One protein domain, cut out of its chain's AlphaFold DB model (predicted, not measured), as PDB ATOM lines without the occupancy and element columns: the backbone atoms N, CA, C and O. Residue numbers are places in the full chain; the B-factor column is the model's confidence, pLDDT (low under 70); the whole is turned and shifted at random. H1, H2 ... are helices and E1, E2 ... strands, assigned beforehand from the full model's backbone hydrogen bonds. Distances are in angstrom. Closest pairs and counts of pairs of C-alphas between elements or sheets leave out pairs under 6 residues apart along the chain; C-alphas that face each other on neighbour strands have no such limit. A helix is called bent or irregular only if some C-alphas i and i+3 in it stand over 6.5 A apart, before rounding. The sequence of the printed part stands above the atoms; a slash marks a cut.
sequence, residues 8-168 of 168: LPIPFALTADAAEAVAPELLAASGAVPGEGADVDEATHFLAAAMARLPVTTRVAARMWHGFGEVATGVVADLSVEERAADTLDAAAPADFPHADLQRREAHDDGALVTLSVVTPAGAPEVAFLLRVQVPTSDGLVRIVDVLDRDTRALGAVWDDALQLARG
ATOM      1  N   LEU A   8      33.404  19.381  -1.056       75.50
ATOM      2  CA  LEU A   8      34.249  19.650   0.096       75.50
ATOM      3  C   LEU A   8      35.502  18.779   0.099       75.50
ATOM      4  O   LEU A   8      35.386  17.568  -0.087       75.50
ATOM      5  N   PRO A   9      36.690  19.331   0.396       78.56
ATOM      6  CA  PRO A   9      37.847  18.508   0.712       78.56
ATOM      7  C   PRO A   9      37.614  17.794   2.048       78.56
ATOM      8  O   PRO A   9      37.154  18.415   3.009       78.56
ATOM      9  N   ILE A  10      37.966  16.510   2.129       77.12
ATOM     10  CA  ILE A  10      37.846  15.742   3.375       77.12
ATOM     11  C   ILE A  10      39.202  15.184   3.834       77.12
ATOM     12  O   ILE A  10      39.995  14.737   3.000       77.12
ATOM     13  N   PRO A  11      39.504  15.215   5.147       73.25
ATOM     14  CA  PRO A  11      40.720  14.623   5.696       73.25
ATOM     15  C   PRO A  11      40.831  13.113   5.436       73.25
ATOM     16  O   PRO A  11      39.833  12.401   5.326       73.25
ATOM     17  N   PHE A  12      42.069  12.613   5.396       71.50
ATOM     18  CA  PHE A  12      42.367  11.191   5.220       71.50
ATOM     19  C   PHE A  12      42.504  10.448   6.548       71.50
ATOM     20  O   PHE A  12      43.108  10.968   7.486       71.50
ATOM     21  N   ALA A  13      42.072   9.180   6.553       68.69
ATOM     22  CA  ALA A  13      42.462   8.160   7.530       68.69
ATOM     23  C   ALA A  13      42.301   8.590   8.998       68.69
ATOM     24  O   ALA A  13      43.146   8.284   9.844       68.69
ATOM     25  N   LEU A  14      41.223   9.314   9.297       79.69
ATOM     26  CA  LEU A  14      40.896   9.653  10.674       79.69
ATOM     27  C   LEU A  14      40.517   8.382  11.443       79.69
ATOM     28  O   LEU A  14      39.989   7.423  10.879       79.69
ATOM     29  N   THR A  15      40.769   8.365  12.752       82.62
ATOM     30  CA  THR A  15      40.131   7.361  13.613       82.62
ATOM     31  C   THR A  15      38.615   7.565  13.585       82.62
ATOM     32  O   THR A  15      38.157   8.679  13.335       82.62
ATOM     33  N   ALA A  16      37.835   6.515  13.863       80.69
ATOM     34  CA  ALA A  16      36.371   6.610  13.886       80.69
ATOM     35  C   ALA A  16      35.889   7.762  14.788       80.69
ATOM     36  O   ALA A  16      35.175   8.640  14.317       80.69
ATOM     37  N   ASP A  17      36.403   7.845  16.018       86.69
ATOM     38  CA  ASP A  17      36.067   8.915  16.967       86.69
ATOM     39  C   ASP A  17      36.397  10.322  16.434       86.69
ATOM     40  O   ASP A  17      35.636  11.268  16.631       86.69
ATOM     41  N   ALA A  18      37.534  10.483  15.742       86.25
ATOM     42  CA  ALA A  18      37.917  11.768  15.159       86.25
ATOM     43  C   ALA A  18      37.046  12.118  13.944       86.25
ATOM     44  O   ALA A  18      36.700  13.279  13.747       86.25
ATOM     45  N   ALA A  19      36.674  11.120  13.145       85.75
ATOM     46  CA  ALA A  19      35.788  11.299  12.007       85.75
ATOM     47  C   ALA A  19      34.370  11.696  12.448       85.75
ATOM     48  O   ALA A  19      33.803  12.631  11.890       85.75
ATOM     49  N   GLU A  20      33.822  11.043  13.475       88.38
ATOM     50  CA  GLU A  20      32.512  11.377  14.049       88.38
ATOM     51  C   GLU A  20      32.481  12.793  14.635       88.38
ATOM     52  O   GLU A  20      31.486  13.498  14.483       88.38
ATOM     53  N   ALA A  21      33.580  13.242  15.250       89.44
ATOM     54  CA  ALA A  21      33.683  14.599  15.778       89.44
ATOM     55  C   ALA A  21      33.754  15.674  14.676       89.44
ATOM     56  O   ALA A  21      33.178  16.747  14.828       89.44
ATOM     57  N   VAL A  22      34.452  15.396  13.569       87.25
ATOM     58  CA  VAL A  22      34.721  16.378  12.501       87.25
ATOM     59  C   VAL A  22      33.607  16.428  11.446       87.25
ATOM     60  O   VAL A  22      33.407  17.464  10.811       87.25
ATOM     61  N   ALA A  23      32.856  15.339  11.247       84.81
ATOM     62  CA  ALA A  23      31.854  15.249  10.181       84.81
ATOM     63  C   ALA A  23      30.759  16.331  10.256       84.81
ATOM     64  O   ALA A  23      30.504  16.955   9.225       84.81
ATOM     65  N   PRO A  24      30.152  16.633  11.423       84.19
ATOM     66  CA  PRO A  24      29.140  17.685  11.511       84.19
ATOM     67  C   PRO A  24      29.703  19.068  11.157       84.19
ATOM     68  O   PRO A  24      29.029  19.867  10.507       84.19
ATOM     69  N   GLU A  25      30.945  19.352  11.565       84.31
ATOM     70  CA  GLU A  25      31.607  20.633  11.304       84.31
ATOM     71  C   GLU A  25      31.893  20.821   9.815       84.31
ATOM     72  O   GLU A  25      31.620  21.887   9.260       84.31
ATOM     73  N   LEU A  26      32.390  19.776   9.147       79.06
ATOM     74  CA  LEU A  26      32.601  19.795   7.703       79.06
ATOM     75  C   LEU A  26      31.282  19.922   6.950       79.06
ATOM     76  O   LEU A  26      31.182  20.751   6.051       79.06
ATOM     77  N   LEU A  27      30.254  19.165   7.343       76.50
ATOM     78  CA  LEU A  27      28.938  19.259   6.720       76.50
ATOM     79  C   LEU A  27      28.379  20.684   6.831       76.50
ATOM     80  O   LEU A  27      27.929  21.238   5.833       76.50
ATOM     81  N   ALA A  28      28.488  21.325   7.997       76.88
ATOM     82  CA  ALA A  28      28.087  22.719   8.173       76.88
ATOM     83  C   ALA A  28      28.930  23.694   7.326       76.88
ATOM     84  O   ALA A  28      28.397  24.662   6.781       76.88
ATOM     85  N   ALA A  29      30.232  23.432   7.175       73.75
ATOM     86  CA  ALA A  29      31.135  24.248   6.364       73.75
ATOM     87  C   ALA A  29      30.879  24.142   4.847       73.75
ATOM     88  O   ALA A  29      31.294  25.042   4.118       73.75
ATOM     89  N   SER A  30      30.175  23.104   4.368       69.25
ATOM     90  CA  SER A  30      29.776  22.989   2.948       69.25
ATOM     91  C   SER A  30      28.866  24.117   2.476       69.25
ATOM     92  O   SER A  30      28.798  24.382   1.279       69.25
ATOM     93  N   GLY A  31      28.119  24.744   3.390       67.31
ATOM     94  CA  GLY A  31      27.021  25.634   3.016       67.31
ATOM     95  C   GLY A  31      25.840  24.914   2.351       67.31
ATOM     96  O   GLY A  31      24.927  25.588   1.876       67.31
ATOM     97  N   ALA A  32      25.823  23.574   2.329       66.12
ATOM     98  CA  ALA A  32      24.680  22.802   1.870       66.12
ATOM     99  C   ALA A  32      23.482  23.074   2.785       66.12
ATOM    100  O   ALA A  32      23.560  22.937   4.007       66.12
ATOM    101  N   VAL A  33      22.360  23.469   2.185       63.50
ATOM    102  CA  VAL A  33      21.103  23.695   2.900       63.50
ATOM    103  C   VAL A  33      20.245  22.437   2.750       63.50
ATOM    104  O   VAL A  33      19.853  22.118   1.624       63.50
ATOM    105  N   PRO A  34      19.950  21.707   3.842       63.38
ATOM    106  CA  PRO A  34      19.087  20.535   3.773       63.38
ATOM    107  C   PRO A  34      17.667  20.945   3.361       63.38
ATOM    108  O   PRO A  34      17.098  21.873   3.940       63.38
ATOM    109  N   GLY A  35      17.092  20.263   2.370       57.75
ATOM    110  CA  GLY A  35      15.685  20.445   2.010       57.75
ATOM    111  C   GLY A  35      14.723  19.786   3.000       57.75
ATOM    112  O   GLY A  35      15.121  19.127   3.964       57.75
ATOM    113  N   GLU A  36      13.426  19.958   2.752       56.50
ATOM    114  CA  GLU A  36      12.370  19.375   3.580       56.50
ATOM    115  C   GLU A  36      12.429  17.836   3.525       56.50
ATOM    116  O   GLU A  36      12.210  17.232   2.477       56.50
ATOM    117  N   GLY A  37      12.749  17.197   4.658       63.88
ATOM    118  CA  GLY A  37      12.862  15.735   4.774       63.88
ATOM    119  C   GLY A  37      14.273  15.157   4.608       63.88
ATOM    120  O   GLY A  37      14.414  13.939   4.566       63.88
ATOM    121  N   ALA A  38      15.306  15.997   4.526       65.38
ATOM    122  CA  ALA A  38      16.698  15.556   4.531       65.38
ATOM    123  C   ALA A  38      17.103  14.903   5.869       65.38
ATOM    124  O   ALA A  38      16.852  15.469   6.937       65.38
ATOM    125  N   ASP A  39      17.784  13.754   5.805       73.44
ATOM    126  CA  ASP A  39      18.359  13.084   6.977       73.44
ATOM    127  C   ASP A  39      19.809  13.550   7.188       73.44
ATOM    128  O   ASP A  39      20.771  13.050   6.598       73.44
ATOM    129  N   VAL A  40      19.955  14.597   8.002       75.81
ATOM    130  CA  VAL A  40      21.252  15.217   8.310       75.81
ATOM    131  C   VAL A  40      22.132  14.287   9.147       75.81
ATOM    132  O   VAL A  40      23.358  14.308   8.998       75.81
ATOM    133  N   ASP A  41      21.529  13.454   9.995       79.94
ATOM    134  CA  ASP A  41      22.257  12.513  10.845       79.94
ATOM    135  C   ASP A  41      22.852  11.386   9.993       79.94
ATOM    136  O   ASP A  41      24.025  11.041  10.150       79.94
ATOM    137  N   GLU A  42      22.091  10.873   9.025       74.56
ATOM    138  CA  GLU A  42      22.569   9.892   8.049       74.56
ATOM    139  C   GLU A  42      23.684  10.467   7.156       74.56
ATOM    140  O   GLU A  42      24.733   9.838   6.984       74.56
ATOM    141  N   ALA A  43      23.531  11.697   6.653       73.88
ATOM    142  CA  ALA A  43      24.583  12.368   5.884       73.88
ATOM    143  C   ALA A  43      25.874  12.558   6.703       73.88
ATOM    144  O   ALA A  43      26.977  12.304   6.212       73.88
ATOM    145  N   THR A  44      25.738  12.949   7.971       79.56
ATOM    146  CA  THR A  44      26.860  13.088   8.909       79.56
ATOM    147  C   THR A  44      27.534  11.740   9.163       79.56
ATOM    148  O   THR A  44      28.764  11.645   9.124       79.56
ATOM    149  N   HIS A  45      26.747  10.683   9.370       79.56
ATOM    150  CA  HIS A  45      27.247   9.326   9.568       79.56
ATOM    151  C   HIS A  45      28.061   8.842   8.365       79.56
ATOM    152  O   HIS A  45      29.173   8.331   8.527       79.56
ATOM    153  N   PHE A  46      27.556   9.038   7.147       75.62
ATOM    154  CA  PHE A  46      28.287   8.618   5.959       75.62
ATOM    155  C   PHE A  46      29.546   9.452   5.702       75.62
ATOM    156  O   PHE A  46      30.559   8.893   5.276       75.62
ATOM    157  N   LEU A  47      29.526  10.753   6.002       77.75
ATOM    158  CA  LEU A  47      30.717  11.602   5.931       77.75
ATOM    159  C   LEU A  47      31.794  11.145   6.932       77.75
ATOM    160  O   LEU A  47      32.962  11.010   6.560       77.75
ATOM    161  N   ALA A  48      31.409  10.816   8.168       81.81
ATOM    162  CA  ALA A  48      32.315  10.225   9.153       81.81
ATOM    163  C   ALA A  48      32.890   8.886   8.656       81.81
ATOM    164  O   ALA A  48      34.105   8.674   8.677       81.81
ATOM    165  N   ALA A  49      32.042   8.007   8.116       76.94
ATOM    166  CA  ALA A  49      32.481   6.736   7.549       76.94
ATOM    167  C   ALA A  49      33.469   6.926   6.383       76.94
ATOM    168  O   ALA A  49      34.445   6.183   6.279       76.94
ATOM    169  N   ALA A  50      33.262   7.928   5.524       73.38
ATOM    170  CA  ALA A  50      34.164   8.245   4.417       73.38
ATOM    171  C   ALA A  50      35.536   8.754   4.893       73.38
ATOM    172  O   ALA A  50      36.563   8.337   4.358       73.38
ATOM    173  N   MET A  51      35.581   9.601   5.925       77.62
ATOM    174  CA  MET A  51      36.843  10.081   6.511       77.62
ATOM    175  C   MET A  51      37.621   8.985   7.250       77.62
ATOM    176  O   MET A  51      38.855   8.983   7.237       77.62
ATOM    177  N   ALA A  52      36.906   8.051   7.884       75.75
ATOM    178  CA  ALA A  52      37.500   6.920   8.593       75.75
ATOM    179  C   ALA A  52      37.989   5.806   7.651       75.75
ATOM    180  O   ALA A  52      38.809   4.969   8.038       75.75
ATOM    181  N   ARG A  53      37.513   5.776   6.398       71.00
ATOM    182  CA  ARG A  53      38.042   4.856   5.388       71.00
ATOM    183  C   ARG A  53      39.495   5.205   5.087       71.00
ATOM    184  O   ARG A  53      39.828   6.353   4.777       71.00
ATOM    185  N   LEU A  54      40.344   4.176   5.102       61.47
ATOM    186  CA  LEU A  54      41.705   4.256   4.579       61.47
ATOM    187  C   LEU A  54      41.692   4.854   3.159       61.47
ATOM    188  O   LEU A  54      40.671   4.768   2.462       61.47
ATOM    189  N   PRO A  55      42.797   5.477   2.718       57.84
ATOM    190  CA  PRO A  55      42.922   5.924   1.339       57.84
ATOM    191  C   PRO A  55      42.553   4.772   0.399       57.84
ATOM    192  O   PRO A  55      43.034   3.654   0.604       57.84
ATOM    193  N   VAL A  56      41.690   5.032  -0.594       57.38
ATOM    194  CA  VAL A  56      41.262   4.018  -1.583       57.38
ATOM    195  C   VAL A  56      42.487   3.328  -2.192       57.38
ATOM    196  O   VAL A  56      42.464   2.124  -2.437       57.38
ATOM    197  N   THR A  57      43.596   4.066  -2.317       60.03
ATOM    198  CA  THR A  57      44.943   3.540  -2.533       60.03
ATOM    199  C   THR A  57      45.983   4.443  -1.845       60.03
ATOM    200  O   THR A  57      45.697   5.588  -1.494       60.03
ATOM    201  N   THR A  58      47.233   3.994  -1.705       61.47
ATOM    202  CA  THR A  58      48.351   4.851  -1.248       61.47
ATOM    203  C   THR A  58      48.763   5.934  -2.258       61.47
ATOM    204  O   THR A  58      49.701   6.681  -1.990       61.47
ATOM    205  N   ARG A  59      48.100   6.014  -3.418       70.62
ATOM    206  CA  ARG A  59      48.414   6.932  -4.522       70.62
ATOM    207  C   ARG A  59      47.452   8.128  -4.605       70.62
ATOM    208  O   ARG A  59      47.614   8.962  -5.491       70.62
ATOM    209  N   VAL A  60      46.512   8.248  -3.664       72.81
ATOM    210  CA  VAL A  60      45.548   9.356  -3.590       72.81
ATOM    211  C   VAL A  60      46.213  10.650  -3.116       72.81
ATOM    212  O   VAL A  60      46.795  10.690  -2.033       72.81
ATOM    213  N   ALA A  61      46.101  11.718  -3.912       74.19
ATOM    214  CA  ALA A  61      46.632  13.047  -3.598       74.19
ATOM    215  C   ALA A  61      45.608  13.952  -2.890       74.19
ATOM    216  O   ALA A  61      45.983  14.754  -2.035       74.19
ATOM    217  N   ALA A  62      44.317  13.821  -3.214       75.12
ATOM    218  CA  ALA A  62      43.226  14.556  -2.568       75.12
ATOM    219  C   ALA A  62      41.951  13.704  -2.497       75.12
ATOM    220  O   ALA A  62      41.712  12.902  -3.400       75.12
ATOM    221  N   ARG A  63      41.137  13.901  -1.447       75.94
ATOM    222  CA  ARG A  63      39.798  13.313  -1.318       75.94
ATOM    223  C   ARG A  63      38.748  14.405  -1.181       75.94
ATOM    224  O   ARG A  63      38.943  15.360  -0.428       75.94
ATOM    225  N   MET A  64      37.647  14.259  -1.904       77.56
ATOM    226  CA  MET A  64      36.524  15.185  -1.852       77.56
ATOM    227  C   MET A  64      35.212  14.443  -1.619       77.56
ATOM    228  O   MET A  64      35.069  13.272  -1.963       77.56
ATOM    229  N   TRP A  65      34.271  15.158  -1.018       76.94
ATOM    230  CA  TRP A  65      32.909  14.731  -0.764       76.94
ATOM    231  C   TRP A  65      31.954  15.654  -1.509       76.94
ATOM    232  O   TRP A  65      32.097  16.873  -1.418       76.94
ATOM    233  N   HIS A  66      30.992  15.081  -2.228       73.06
ATOM    234  CA  HIS A  66      29.908  15.846  -2.833       73.06
ATOM    235  C   HIS A  66      28.670  15.790  -1.948       73.06
ATOM    236  O   HIS A  66      28.086  14.719  -1.761       73.06
ATOM    237  N   GLY A  67      28.260  16.944  -1.433       63.22
ATOM    238  CA  GLY A  67      26.982  17.093  -0.755       63.22
ATOM    239  C   GLY A  67      25.907  17.469  -1.758       63.22
ATOM    240  O   GLY A  67      25.871  18.608  -2.213       63.22
ATOM    241  N   PHE A  68      25.013  16.541  -2.098       57.81
ATOM    242  CA  PHE A  68      23.871  16.873  -2.951       57.81
ATOM    243  C   PHE A  68      22.987  17.953  -2.300       57.81
ATOM    244  O   PHE A  68      22.539  17.813  -1.161       57.81
ATOM    245  N   GLY A  69      22.746  19.035  -3.045       51.50
ATOM    246  CA  GLY A  69      21.832  20.119  -2.683       51.50
ATOM    247  C   GLY A  69      20.356  19.806  -2.972       51.50
ATOM    248  O   GLY A  69      20.036  18.960  -3.803       51.50
ATOM    249  N   GLU A  70      19.473  20.503  -2.246       45.44
ATOM    250  CA  GLU A  70      18.013  20.328  -2.049       45.44
ATOM    251  C   GLU A  70      17.534  18.997  -1.453       45.44
ATOM    252  O   GLU A  70      16.516  18.988  -0.765       45.44
ATOM    253  N   VAL A  71      18.276  17.899  -1.578       45.50
ATOM    254  CA  VAL A  71      18.005  16.679  -0.811       45.50
ATOM    255  C   VAL A  71      19.337  16.098  -0.360       45.50
ATOM    256  O   VAL A  71      20.065  15.518  -1.163       45.50
ATOM    257  N   ALA A  72      19.662  16.218   0.928       44.91
ATOM    258  CA  ALA A  72      20.726  15.398   1.495       44.91
ATOM    259  C   ALA A  72      20.190  13.959   1.566       44.91
ATOM    260  O   ALA A  72      19.615  13.545   2.566       44.91
ATOM    261  N   THR A  73      20.292  13.213   0.465       45.41
ATOM    262  CA  THR A  73      19.828  11.818   0.356       45.41
ATOM    263  C   THR A  73      20.799  10.820   0.997       45.41
ATOM    264  O   THR A  73      20.738   9.638   0.680       45.41
ATOM    265  N   GLY A  74      21.759  11.279   1.810       44.34
ATOM    266  CA  GLY A  74      22.813  10.418   2.357       44.34
ATOM    267  C   GLY A  74      23.763   9.836   1.296       44.34
ATOM    268  O   GLY A  74      24.467   8.866   1.551       44.34
ATOM    269  N   VAL A  75      23.800  10.386   0.081       49.59
ATOM    270  CA  VAL A  75      24.631   9.831  -0.998       49.59
ATOM    271  C   VAL A  75      26.069  10.336  -0.860       49.59
ATOM    272  O   VAL A  75      26.297  11.538  -0.741       49.59
ATOM    273  N   VAL A  76      27.036   9.412  -0.863       57.19
ATOM    274  CA  VAL A  76      28.453   9.683  -0.583       57.19
ATOM    275  C   VAL A  76      29.331   9.162  -1.706       57.19
ATOM    276  O   VAL A  76      29.723   7.996  -1.731       57.19
ATOM    277  N   ALA A  77      29.715  10.095  -2.572       63.41
ATOM    278  CA  ALA A  77      30.774   9.925  -3.547       63.41
ATOM    279  C   ALA A  77      32.138  10.116  -2.854       63.41
ATOM    280  O   ALA A  77      32.516  11.244  -2.535       63.41
ATOM    281  N   ASP A  78      32.875   9.026  -2.601       67.62
ATOM    282  CA  ASP A  78      34.301   9.115  -2.244       67.62
ATOM    283  C   ASP A  78      35.071   9.410  -3.530       67.62
ATOM    284  O   ASP A  78      35.259   8.512  -4.357       67.62
ATOM    285  N   LEU A  79      35.446  10.680  -3.713       74.44
ATOM    286  CA  LEU A  79      36.213  11.113  -4.868       74.44
ATOM    287  C   LEU A  79      37.691  11.213  -4.508       74.44
ATOM    288  O   LEU A  79      38.066  12.022  -3.666       74.44
ATOM    289  N   SER A  80      38.535  10.433  -5.175       76.38
ATOM    290  CA  SER A  80      39.989  10.444  -5.022       76.38
ATOM    291  C   SER A  80      40.664  10.981  -6.283       76.38
ATOM    292  O   SER A  80      40.379  10.514  -7.384       76.38
ATOM    293  N   VAL A  81      41.564  11.955  -6.130       82.81
ATOM    294  CA  VAL A  81      42.336  12.534  -7.244       82.81
ATOM    295  C   VAL A  81      43.785  12.075  -7.170       82.81
ATOM    296  O   VAL A  81      44.404  12.166  -6.109       82.81
ATOM    297  N   GLU A  82      44.342  11.625  -8.290       84.94
ATOM    298  CA  GLU A  82      45.736  11.192  -8.414       84.94
ATOM    299  C   GLU A  82      46.407  11.823  -9.638       84.94
ATOM    300  O   GLU A  82      45.771  12.021 -10.672       84.94
ATOM    301  N   GLU A  83      47.712  12.085  -9.553       85.69
ATOM    302  CA  GLU A  83      48.545  12.438 -10.707       85.69
ATOM    303  C   GLU A  83      49.591  11.340 -10.918       85.69
ATOM    304  O   GLU A  83      50.331  10.980  -9.999       85.69
ATOM    305  N   ARG A  84      49.638  10.766 -12.126       84.81
ATOM    306  CA  ARG A  84      50.563   9.676 -12.477       84.81
ATOM    307  C   ARG A  84      51.333  10.011 -13.752       84.81
ATOM    308  O   ARG A  84      50.778  10.614 -14.667       84.81
ATOM    309  N   ALA A  85      52.601   9.600 -13.821       84.38
ATOM    310  CA  ALA A  85      53.383   9.669 -15.057       84.38
ATOM    311  C   ALA A  85      52.689   8.857 -16.157       84.38
ATOM    312  O   ALA A  85      52.243   7.739 -15.897       84.38
ATOM    313  N   ALA A  86      52.575   9.429 -17.357       68.56
ATOM    314  CA  ALA A  86      51.827   8.816 -18.441       68.56
ATOM    315  C   ALA A  86      52.754   8.308 -19.547       68.56
ATOM    316  O   ALA A  86      53.330   9.081 -20.306       68.56
ATOM    317  N   ASP A  87      52.836   6.992 -19.691       67.44
ATOM    318  CA  ASP A  87      53.341   6.320 -20.886       67.44
ATOM    319  C   ASP A  87      52.212   5.943 -21.872       67.44
ATOM    320  O   ASP A  87      52.493   5.562 -23.000       67.44
ATOM    321  N   THR A  88      50.936   6.109 -21.490       67.50
ATOM    322  CA  THR A  88      49.693   6.308 -22.290       67.50
ATOM    323  C   THR A  88      48.495   6.255 -21.317       67.50
ATOM    324  O   THR A  88      48.636   5.763 -20.199       67.50
ATOM    325  N   LEU A  89      47.296   6.715 -21.708       77.75
ATOM    326  CA  LEU A  89      46.085   6.644 -20.856       77.75
ATOM    327  C   LEU A  89      45.744   5.224 -20.382       77.75
ATOM    328  O   LEU A  89      45.336   5.036 -19.237       77.75
ATOM    329  N   ASP A  90      45.938   4.227 -21.247       76.88
ATOM    330  CA  ASP A  90      45.659   2.825 -20.926       76.88
ATOM    331  C   ASP A  90      46.563   2.283 -19.813       76.88
ATOM    332  O   ASP A  90      46.113   1.488 -18.991       76.88
ATOM    333  N   ALA A  91      47.810   2.755 -19.726       73.31
ATOM    334  CA  ALA A  91      48.715   2.380 -18.640       73.31
ATOM    335  C   ALA A  91      48.237   2.923 -17.278       73.31
ATOM    336  O   ALA A  91      48.447   2.291 -16.243       73.31
ATOM    337  N   ALA A  92      47.537   4.061 -17.283       72.31
ATOM    338  CA  ALA A  92      46.927   4.669 -16.102       72.31
ATOM    339  C   ALA A  92      45.510   4.136 -15.795       72.31
ATOM    340  O   ALA A  92      44.949   4.459 -14.749       72.31
ATOM    341  N   ALA A  93      44.929   3.311 -16.677       71.94
ATOM    342  CA  ALA A  93      43.559   2.821 -16.554       71.94
ATOM    343  C   ALA A  93      43.272   1.853 -15.385       71.94
ATOM    344  O   ALA A  93      42.157   1.927 -14.859       71.94
ATOM    345  N   PRO A  94      44.179   0.956 -14.931       68.50
ATOM    346  CA  PRO A  94      43.814  -0.049 -13.934       68.50
ATOM    347  C   PRO A  94      43.620   0.565 -12.546       68.50
ATOM    348  O   PRO A  94      44.480   1.288 -12.030       68.50
ATOM    349  N   ALA A  95      42.459   0.307 -11.945       67.94
ATOM    350  CA  ALA A  95      42.194   0.630 -10.550       67.94
ATOM    351  C   ALA A  95      42.734  -0.504  -9.673       67.94
ATOM    352  O   ALA A  95      42.623  -1.667 -10.052       67.94
ATOM    353  N   ASP A  96      43.314  -0.192  -8.512       73.75
ATOM    354  CA  ASP A  96      43.953  -1.188  -7.633       73.75
ATOM    355  C   ASP A  96      42.926  -2.063  -6.866       73.75
ATOM    356  O   ASP A  96      43.221  -2.611  -5.802       73.75
ATOM    357  N   PHE A  97      41.704  -2.207  -7.395       74.12
ATOM    358  CA  PHE A  97      40.667  -3.061  -6.825       74.12
ATOM    359  C   PHE A  97      40.917  -4.536  -7.183       74.12
ATOM    360  O   PHE A  97      41.156  -4.851  -8.349       74.12
ATOM    361  N   PRO A  98      40.802  -5.465  -6.214       74.19
ATOM    362  CA  PRO A  98      40.984  -6.903  -6.445       74.19
ATOM    363  C   PRO A  98      40.044  -7.498  -7.500       74.19
ATOM    364  O   PRO A  98      40.432  -8.422  -8.214       74.19
ATOM    365  N   HIS A  99      38.829  -6.956  -7.614       77.62
ATOM    366  CA  HIS A  99      37.877  -7.274  -8.673       77.62
ATOM    367  C   HIS A  99      37.321  -5.982  -9.274       77.62
ATOM    368  O   HIS A  99      36.864  -5.110  -8.531       77.62
ATOM    369  N   ALA A 100      37.361  -5.875 -10.603       82.19
ATOM    370  CA  ALA A 100      36.837  -4.743 -11.358       82.19
ATOM    371  C   ALA A 100      36.301  -5.211 -12.721       82.19
ATOM    372  O   ALA A 100      37.075  -5.566 -13.608       82.19
ATOM    373  N   ASP A 101      34.980  -5.178 -12.884       87.00
ATOM    374  CA  ASP A 101      34.284  -5.554 -14.112       87.00
ATOM    375  C   ASP A 101      33.815  -4.308 -14.863       87.00
ATOM    376  O   ASP A 101      32.922  -3.578 -14.416       87.00
ATOM    377  N   LEU A 102      34.400  -4.086 -16.041       88.94
ATOM    378  CA  LEU A 102      34.061  -2.976 -16.925       88.94
ATOM    379  C   LEU A 102      32.589  -3.040 -17.359       88.94
ATOM    380  O   LEU A 102      32.168  -4.016 -17.975       88.94
ATOM    381  N   GLN A 103      31.838  -1.965 -17.111       89.19
ATOM    382  CA  GLN A 103      30.450  -1.821 -17.568       89.19
ATOM    383  C   GLN A 103      30.344  -0.897 -18.777       89.19
ATOM    384  O   GLN A 103      29.615  -1.178 -19.728       89.19
ATOM    385  N   ARG A 104      31.066   0.228 -18.745       89.88
ATOM    386  CA  ARG A 104      31.047   1.231 -19.812       89.88
ATOM    387  C   ARG A 104      32.390   1.933 -19.908       89.88
ATOM    388  O   ARG A 104      33.038   2.196 -18.901       89.88
ATOM    389  N   ARG A 105      32.766   2.275 -21.137       91.88
ATOM    390  CA  ARG A 105      33.936   3.090 -21.449       91.88
ATOM    391  C   ARG A 105      33.562   4.129 -22.498       91.88
ATOM    392  O   ARG A 105      32.924   3.783 -23.490       91.88
ATOM    393  N   GLU A 106      33.953   5.372 -22.270       93.50
ATOM    394  CA  GLU A 106      33.656   6.515 -23.132       93.50
ATOM    395  C   GLU A 106      34.910   7.369 -23.313       93.50
ATOM    396  O   GLU A 106      35.589   7.692 -22.342       93.50
ATOM    397  N   ALA A 107      35.237   7.691 -24.564       93.12
ATOM    398  CA  ALA A 107      36.367   8.543 -24.917       93.12
ATOM    399  C   ALA A 107      35.850   9.881 -25.451       93.12
ATOM    400  O   ALA A 107      34.886   9.907 -26.216       93.12
ATOM    401  N   HIS A 108      36.515  10.966 -25.067       92.75
ATOM    402  CA  HIS A 108      36.205  12.325 -25.497       92.75
ATOM    403  C   HIS A 108      37.235  12.832 -26.519       92.75
ATOM    404  O   HIS A 108      38.364  12.342 -26.586       92.75
ATOM    405  N   ASP A 109      36.852  13.848 -27.296       90.06
ATOM    406  CA  ASP A 109      37.683  14.431 -28.363       90.06
ATOM    407  C   ASP A 109      38.985  15.070 -27.852       90.06
ATOM    408  O   ASP A 109      39.973  15.153 -28.581       90.06
ATOM    409  N   ASP A 110      39.001  15.508 -26.592       87.88
ATOM    410  CA  ASP A 110      40.172  16.063 -25.903       87.88
ATOM    411  C   ASP A 110      41.133  14.982 -25.376       87.88
ATOM    412  O   ASP A 110      42.147  15.294 -24.752       87.88
ATOM    413  N   GLY A 111      40.828  13.708 -25.626       89.25
ATOM    414  CA  GLY A 111      41.585  12.572 -25.124       89.25
ATOM    415  C   GLY A 111      41.205  12.161 -23.705       89.25
ATOM    416  O   GLY A 111      41.802  11.218 -23.196       89.25
ATOM    417  N   ALA A 112      40.227  12.801 -23.054       92.50
ATOM    418  CA  ALA A 112      39.738  12.312 -21.772       92.50
ATOM    419  C   ALA A 112      39.079  10.934 -21.926       92.50
ATOM    420  O   ALA A 112      38.436  10.627 -22.936       92.50
ATOM    421  N   LEU A 113      39.217  10.104 -20.896       93.75
ATOM    422  CA  LEU A 113      38.626   8.779 -20.847       93.75
ATOM    423  C   LEU A 113      37.815   8.612 -19.570       93.75
ATOM    424  O   LEU A 113      38.342   8.787 -18.473       93.75
ATOM    425  N   VAL A 114      36.559   8.204 -19.720       93.00
ATOM    426  CA  VAL A 114      35.674   7.882 -18.605       93.00
ATOM    427  C   VAL A 114      35.337   6.399 -18.621       93.00
ATOM    428  O   VAL A 114      34.935   5.835 -19.641       93.00
ATOM    429  N   THR A 115      35.513   5.751 -17.478       92.12
ATOM    430  CA  THR A 115      35.298   4.320 -17.296       92.12
ATOM    431  C   THR A 115      34.380   4.090 -16.107       92.12
ATOM    432  O   THR A 115      34.673   4.541 -15.007       92.12
ATOM    433  N   LEU A 116      33.284   3.365 -16.320       90.12
ATOM    434  CA  LEU A 116      32.414   2.880 -15.255       90.12
ATOM    435  C   LEU A 116      32.639   1.380 -15.080       90.12
ATOM    436  O   LEU A 116      32.438   0.602 -16.019       90.12
ATOM    437  N   SER A 117      32.991   0.986 -13.864       87.56
ATOM    438  CA  SER A 117      33.227  -0.402 -13.488       87.56
ATOM    439  C   SER A 117      32.428  -0.769 -12.249       87.56
ATOM    440  O   SER A 117      32.203   0.053 -11.367       87.56
ATOM    441  N   VAL A 118      32.035  -2.030 -12.166       86.38
ATOM    442  CA  VAL A 118      31.608  -2.650 -10.913       86.38
ATOM    443  C   VAL A 118      32.863  -3.149 -10.209       86.38
ATOM    444  O   VAL A 118      33.673  -3.825 -10.835       86.38
ATOM    445  N   VAL A 119      33.056  -2.809  -8.939       81.75
ATOM    446  CA  VAL A 119      34.253  -3.172  -8.175       81.75
ATOM    447  C   VAL A 119      33.900  -3.843  -6.856       81.75
ATOM    448  O   VAL A 119      32.876  -3.542  -6.236       81.75
ATOM    449  N   THR A 120      34.787  -4.725  -6.404       76.69
ATOM    450  CA  THR A 120      34.637  -5.429  -5.127       76.69
ATOM    451  C   THR A 120      35.966  -5.415  -4.367       76.69
ATOM    452  O   THR A 120      37.000  -5.787  -4.938       76.69
ATOM    453  N   PRO A 121      35.987  -5.013  -3.081       66.00
ATOM    454  CA  PRO A 121      37.175  -5.150  -2.245       66.00
ATOM    455  C   PRO A 121      37.515  -6.628  -2.007       66.00
ATOM    456  O   PRO A 121      36.637  -7.492  -1.997       66.00
ATOM    457  N   ALA A 122      38.789  -6.931  -1.743       60.25
ATOM    458  CA  ALA A 122      39.194  -8.287  -1.375       60.25
ATOM    459  C   ALA A 122      38.495  -8.716  -0.078       60.25
ATOM    460  O   ALA A 122      38.608  -8.051   0.949       60.25
ATOM    461  N   GLY A 123      37.813  -9.862  -0.124       54.47
ATOM    462  CA  GLY A 123      37.210 -10.482   1.057       54.47
ATOM    463  C   GLY A 123      35.874  -9.888   1.512       54.47
ATOM    464  O   GLY A 123      35.382 -10.305   2.558       54.47
ATOM    465  N   ALA A 124      35.268  -8.968   0.751       56.94
ATOM    466  CA  ALA A 124      33.949  -8.410   1.051       56.94
ATOM    467  C   ALA A 124      32.899  -8.841   0.005       56.94
ATOM    468  O   ALA A 124      33.213  -8.892  -1.183       56.94
ATOM    469  N   PRO A 125      31.647  -9.128   0.411       52.25
ATOM    470  CA  PRO A 125      30.547  -9.398  -0.518       52.25
ATOM    471  C   PRO A 125      29.929  -8.121  -1.111       52.25
ATOM    472  O   PRO A 125      29.103  -8.207  -2.016       52.25
ATOM    473  N   GLU A 126      30.269  -6.945  -0.578       60.06
ATOM    474  CA  GLU A 126      29.648  -5.685  -0.978       60.06
ATOM    475  C   GLU A 126      30.259  -5.150  -2.273       60.06
ATOM    476  O   GLU A 126      31.456  -4.872  -2.360       60.06
ATOM    477  N   VAL A 127      29.392  -5.010  -3.268       63.69
ATOM    478  CA  VAL A 127      29.694  -4.473  -4.590       63.69
ATOM    479  C   VAL A 127      29.529  -2.953  -4.566       63.69
ATOM    480  O   VAL A 127      28.553  -2.442  -4.014       63.69
ATOM    481  N   ALA A 128      30.472  -2.236  -5.172       77.56
ATOM    482  CA  ALA A 128      30.381  -0.803  -5.429       77.56
ATOM    483  C   ALA A 128      30.563  -0.521  -6.925       77.56
ATOM    484  O   ALA A 128      31.002  -1.375  -7.695       77.56
ATOM    485  N   PHE A 129      30.233   0.690  -7.338       83.00
ATOM    486  CA  PHE A 129      30.505   1.221  -8.661       83.00
ATOM    487  C   PHE A 129      31.655   2.220  -8.570       83.00
ATOM    488  O   PHE A 129      31.688   3.064  -7.677       83.00
ATOM    489  N   LEU A 130      32.588   2.118  -9.510       86.44
ATOM    490  CA  LEU A 130      33.706   3.029  -9.688       86.44
ATOM    491  C   LEU A 130      33.525   3.777 -11.005       86.44
ATOM    492  O   LEU A 130      33.581   3.164 -12.074       86.44
ATOM    493  N   LEU A 131      33.353   5.091 -10.927       89.31
ATOM    494  CA  LEU A 131      33.527   5.998 -12.054       89.31
ATOM    495  C   LEU A 131      34.962   6.524 -12.030       89.31
ATOM    496  O   LEU A 131      35.337   7.250 -11.121       89.31
ATOM    497  N   ARG A 132      35.758   6.180 -13.034       90.88
ATOM    498  CA  ARG A 132      37.119   6.682 -13.214       90.88
ATOM    499  C   ARG A 132      37.166   7.630 -14.397       90.88
ATOM    500  O   ARG A 132      36.869   7.223 -15.518       90.88
ATOM    501  N   VAL A 133      37.612   8.854 -14.162       93.00
ATOM    502  CA  VAL A 133      37.925   9.833 -15.197       93.00
ATOM    503  C   VAL A 133      39.433  10.002 -15.289       93.00
ATOM    504  O   VAL A 133      40.110  10.162 -14.279       93.00
ATOM    505  N   GLN A 134      39.967   9.978 -16.503       93.38
ATOM    506  CA  GLN A 134      41.384  10.171 -16.777       93.38
ATOM    507  C   GLN A 134      41.551  11.276 -17.811       93.38
ATOM    508  O   GLN A 134      40.978  11.195 -18.898       93.38
ATOM    509  N   VAL A 135      42.353  12.286 -17.492       93.50
ATOM    510  CA  VAL A 135      42.629  13.413 -18.387       93.50
ATOM    511  C   VAL A 135      44.142  13.586 -18.526       93.50
ATOM    512  O   VAL A 135      44.823  13.774 -17.514       93.50
ATOM    513  N   PRO A 136      44.698  13.510 -19.750       92.00
ATOM    514  CA  PRO A 136      46.099  13.835 -19.991       92.00
ATOM    515  C   PRO A 136      46.385  15.299 -19.666       92.00
ATOM    516  O   PRO A 136      45.607  16.187 -20.014       92.00
ATOM    517  N   THR A 137      47.531  15.560 -19.057       88.62
ATOM    518  CA  THR A 137      47.997  16.913 -18.753       88.62
ATOM    519  C   THR A 137      49.153  17.301 -19.681       88.62
ATOM    520  O   THR A 137      49.841  16.460 -20.264       88.62
ATOM    521  N   SER A 138      49.382  18.606 -19.854       87.38
ATOM    522  CA  SER A 138      50.389  19.132 -20.794       87.38
ATOM    523  C   SER A 138      51.841  18.804 -20.426       87.38
ATOM    524  O   SER A 138      52.732  18.930 -21.261       87.38
ATOM    525  N   ASP A 139      52.090  18.421 -19.178       87.44
ATOM    526  CA  ASP A 139      53.393  18.042 -18.624       87.44
ATOM    527  C   ASP A 139      53.684  16.533 -18.726       87.44
ATOM    528  O   ASP A 139      54.691  16.062 -18.198       87.44
ATOM    529  N   GLY A 140      52.848  15.774 -19.448       85.06
ATOM    530  CA  GLY A 140      53.048  14.338 -19.666       85.06
ATOM    531  C   GLY A 140      52.604  13.466 -18.490       85.06
ATOM    532  O   GLY A 140      53.032  12.316 -18.377       85.06
ATOM    533  N   LEU A 141      51.757  14.004 -17.611       89.12
ATOM    534  CA  LEU A 141      51.059  13.241 -16.582       89.12
ATOM    535  C   LEU A 141      49.628  12.917 -17.048       89.12
ATOM    536  O   LEU A 141      49.155  13.357 -18.098       89.12
ATOM    537  N   VAL A 142      48.932  12.101 -16.265       90.38
ATOM    538  CA  VAL A 142      47.482  11.917 -16.348       90.38
ATOM    539  C   VAL A 142      46.909  12.225 -14.976       90.38
ATOM    540  O   VAL A 142      47.341  11.637 -13.977       90.38
ATOM    541  N   ARG A 143      45.924  13.125 -14.938       90.19
ATOM    542  CA  ARG A 143      45.087  13.331 -13.758       90.19
ATOM    543  C   ARG A 143      43.969  12.300 -13.765       90.19
ATOM    544  O   ARG A 143      43.258  12.155 -14.759       90.19
ATOM    545  N   ILE A 144      43.837  11.582 -12.661       90.12
ATOM    546  CA  ILE A 144      42.833  10.544 -12.451       90.12
ATOM    547  C   ILE A 144      41.888  11.026 -11.364       90.12
ATOM    548  O   ILE A 144      42.342  11.468 -10.315       90.12
ATOM    549  N   VAL A 145      40.591  10.931 -11.618       89.81
ATOM    550  CA  VAL A 145      39.530  11.192 -10.650       89.81
ATOM    551  C   VAL A 145      38.693   9.928 -10.535       89.81
ATOM    552  O   VAL A 145      38.017   9.542 -11.484       89.81
ATOM    553  N   ASP A 146      38.762   9.281  -9.382       87.12
ATOM    554  CA  ASP A 146      37.984   8.093  -9.053       87.12
ATOM    555  C   ASP A 146      36.826   8.476  -8.155       87.12
ATOM    556  O   ASP A 146      37.060   9.067  -7.112       87.12
ATOM    557  N   VAL A 147      35.606   8.097  -8.516       84.88
ATOM    558  CA  VAL A 147      34.413   8.237  -7.686       84.88
ATOM    559  C   VAL A 147      33.875   6.853  -7.361       84.88
ATOM    560  O   VAL A 147      33.500   6.103  -8.264       84.88
ATOM    561  N   LEU A 148      33.832   6.513  -6.075       80.00
ATOM    562  CA  LEU A 148      33.313   5.238  -5.588       80.00
ATOM    563  C   LEU A 148      31.971   5.443  -4.877       80.00
ATOM    564  O   LEU A 148      31.909   6.166  -3.884       80.00
ATOM    565  N   ASP A 149      30.924   4.764  -5.347       77.00
ATOM    566  CA  ASP A 149      29.587   4.808  -4.738       77.00
ATOM    567  C   ASP A 149      28.877   3.444  -4.855       77.00
ATOM    568  O   ASP A 149      29.167   2.652  -5.749       77.00
ATOM    569  N   ARG A 150      27.955   3.125  -3.943       69.25
ATOM    570  CA  ARG A 150      27.141   1.894  -4.012       69.25
ATOM    571  C   ARG A 150      25.931   2.036  -4.938       69.25
ATOM    572  O   ARG A 150      25.403   1.025  -5.394       69.25
ATOM    573  N   ASP A 151      25.503   3.260  -5.226       68.44
ATOM    574  CA  ASP A 151      24.390   3.613  -6.096       68.44
ATOM    575  C   ASP A 151      24.885   4.338  -7.359       68.44
ATOM    576  O   ASP A 151      25.479   5.414  -7.334       68.44
ATOM    577  N   THR A 152      24.561   3.771  -8.520       67.31
ATOM    578  CA  THR A 152      24.825   4.390  -9.830       67.31
ATOM    579  C   THR A 152      24.189   5.770 -10.028       67.31
ATOM    580  O   THR A 152      24.679   6.539 -10.856       67.31
ATOM    581  N   ARG A 153      23.113   6.111  -9.301       68.81
ATOM    582  CA  ARG A 153      22.457   7.427  -9.400       68.81
ATOM    583  C   ARG A 153      23.389   8.555  -8.979       68.81
ATOM    584  O   ARG A 153      23.414   9.586  -9.644       68.81
ATOM    585  N   ALA A 154      24.176   8.322  -7.930       70.00
ATOM    586  CA  ALA A 154      25.188   9.251  -7.450       70.00
ATOM    587  C   ALA A 154      26.190   9.575  -8.558       70.00
ATOM    588  O   ALA A 154      26.376  10.735  -8.914       70.00
ATOM    589  N   LEU A 155      26.756   8.523  -9.161       75.81
ATOM    590  CA  LEU A 155      27.769   8.623 -10.210       75.81
ATOM    591  C   LEU A 155      27.264   9.368 -11.446       75.81
ATOM    592  O   LEU A 155      28.015  10.129 -12.043       75.81
ATOM    593  N   GLY A 156      25.998   9.166 -11.821       76.56
ATOM    594  CA  GLY A 156      25.389   9.904 -12.925       76.56
ATOM    595  C   GLY A 156      25.261  11.402 -12.644       76.56
ATOM    596  O   GLY A 156      25.412  12.202 -13.561       76.56
ATOM    597  N   ALA A 157      25.013  11.784 -11.393       75.56
ATOM    598  CA  ALA A 157      24.805  13.178 -11.020       75.56
ATOM    599  C   ALA A 157      26.112  13.956 -10.777       75.56
ATOM    600  O   ALA A 157      26.107  15.173 -10.914       75.56
ATOM    601  N   VAL A 158      27.226  13.271 -10.485       79.06
ATOM    602  CA  VAL A 158      28.564  13.890 -10.340       79.06
ATOM    603  C   VAL A 158      29.476  13.698 -11.554       79.06
ATOM    604  O   VAL A 158      30.669  13.990 -11.491       79.06
ATOM    605  N   TRP A 159      28.944  13.178 -12.662       86.50
ATOM    606  CA  TRP A 159      29.736  12.849 -13.848       86.50
ATOM    607  C   TRP A 159      30.478  14.067 -14.410       86.50
ATOM    608  O   TRP A 159      31.694  14.019 -14.614       86.50
ATOM    609  N   ASP A 160      29.749  15.160 -14.642       86.62
ATOM    610  CA  ASP A 160      30.306  16.376 -15.235       86.62
ATOM    611  C   ASP A 160      31.310  17.053 -14.293       86.62
ATOM    612  O   ASP A 160      32.366  17.501 -14.744       86.62
ATOM    613  N   ASP A 161      31.046  17.034 -12.985       85.31
ATOM    614  CA  ASP A 161      31.943  17.576 -11.963       85.31
ATOM    615  C   ASP A 161      33.247  16.780 -11.866       85.31
ATOM    616  O   ASP A 161      34.331  17.363 -11.830       85.31
ATOM    617  N   ALA A 162      33.174  15.445 -11.875       87.50
ATOM    618  CA  ALA A 162      34.355  14.584 -11.877       87.50
ATOM    619  C   ALA A 162      35.220  14.828 -13.125       87.50
ATOM    620  O   ALA A 162      36.452  14.864 -13.046       87.50
ATOM    621  N   LEU A 163      34.577  15.056 -14.276       90.56
ATOM    622  CA  LEU A 163      35.253  15.391 -15.522       90.56
ATOM    623  C   LEU A 163      35.873  16.791 -15.498       90.56
ATOM    624  O   LEU A 163      37.004  16.969 -15.956       90.56
ATOM    625  N   GLN A 164      35.178  17.775 -14.931       88.81
ATOM    626  CA  GLN A 164      35.712  19.118 -14.726       88.81
ATOM    627  C   GLN A 164      36.926  19.097 -13.788       88.81
ATOM    628  O   GLN A 164      37.965  19.664 -14.120       88.81
ATOM    629  N   LEU A 165      36.832  18.385 -12.664       87.00
ATOM    630  CA  LEU A 165      37.920  18.203 -11.702       87.00
ATOM    631  C   LEU A 165      39.151  17.546 -12.333       87.00
ATOM    632  O   LEU A 165      40.281  17.975 -12.096       87.00
ATOM    633  N   ALA A 166      38.952  16.524 -13.170       89.38
ATOM    634  CA  ALA A 166      40.051  15.864 -13.864       89.38
ATOM    635  C   ALA A 166      40.740  16.803 -14.871       89.38
ATOM    636  O   ALA A 166      41.961  16.761 -15.023       89.38
ATOM    637  N   ARG A 167      39.983  17.695 -15.518       90.88
ATOM    638  CA  ARG A 167      40.517  18.703 -16.451       90.88
ATOM    639  C   ARG A 167      41.273  19.835 -15.747       90.88
ATOM    640  O   ARG A 167      42.293  20.279 -16.271       90.88
ATOM    641  N   GLY A 168      40.853  20.203 -14.536       81.81
ATOM    642  CA  GLY A 168      41.483  21.232 -13.699       81.81
ATOM    643  C   GLY A 168      40.967  22.643 -13.938       81.81
ATOM    644  O   GLY A 168      41.199  23.179 -15.038       81.81
TER     645      GLY A 168
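Overview. This is residues 8 to 168 of the 168 residues of an uncharacterized protein of Microbacterium marinum (UniProt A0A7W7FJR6). A strongly twisted six-stranded sheet makes the main wall; H4 and H5 pack on one face, while the short H3 is over the opposite face. H1 and H2 form a crossed pair near the E1 end, where H2 only grazes the sheet with residues 47 to 51. The printed part has 161 residues, with named elements in the order H1 H2 E1 E2 H3 E3 E4 E5 E6 H4 H5, five helices and six strands. The antiparallel sheet has the order E1 E2 E6 E5 E4 E3, and the class is mixed, helices and strands. The whole is compact, with a radius of gyration of the C-alphas of 15.8 A and spans of 45 by 34 by 28 A.

Along the chain. The sheet holds E1, residues 62 to 66; E2, 78 to 85, 23.0 A; E6, 141 to 149, and E5, 128 to 136, each 25.9 A; E4, 113 to 120, 21.6 A; and E3, 99 to 107, 22.7 A. E3 bends by 63 degrees at residue 103. H1, residues 16 to 29, is 19.9 A long and begins at C-alpha 16 (36.371, 6.610, 13.886); it is irregular, only just, with C-alphas 21 and 24 7.0 A apart. H2, residues 40 to 52, is 18.2 A long. H3 is residues 89 to 92, H4 is 152 to 157, and H5, residues 159 to 167, ends at C-alpha 167 (40.517, 18.703, -16.451).

Arrangement. E3, E4, E5 and E6 form a meander, each strand the antiparallel neighbour of the one before. In the hairpin of E5 and E6, N 133 and O 145 are within hydrogen-bond range at 2.8 A. E2 and E6 are antiparallel at 160 degrees, with N 80 and O 146 at 2.8 A. In the hairpin of E1 and E2, N 64 and O 79 are 2.9 A apart. H4 and H5 are on the same face; the closest C-alphas of H5 and E6 are those of Ala 166 and Arg 143, 5.6 A apart. H4 lies over E6 at a height over the sheet of 7.6 A, slantwise at 42 degrees on the local plane. H3 is on the opposite face, at a height of 7.9 A. H1 and H2 touch at a steep tilt of 55 degrees, opposite ways; their closest C-alphas are those of Ala 19 and Ala 48, 4.6 A. H1 is not on the sheet. Every O i to N i+4 pair is within hydrogen-bond range in H2, H4 and H5; H1 has 8 of 10, and H3 is too short for such a pair.

Size, cuts and confidence. The C-alphas farthest apart, those of Glu 36 and Asp 87, are 49.5 A apart. The printed part has no cut. The link from E1 to E2 is long. The mean pLDDT of the printed part is 76.7; 43 residues are under 70, among them residues 30 to 38, 67 to 78 and 121 to 127.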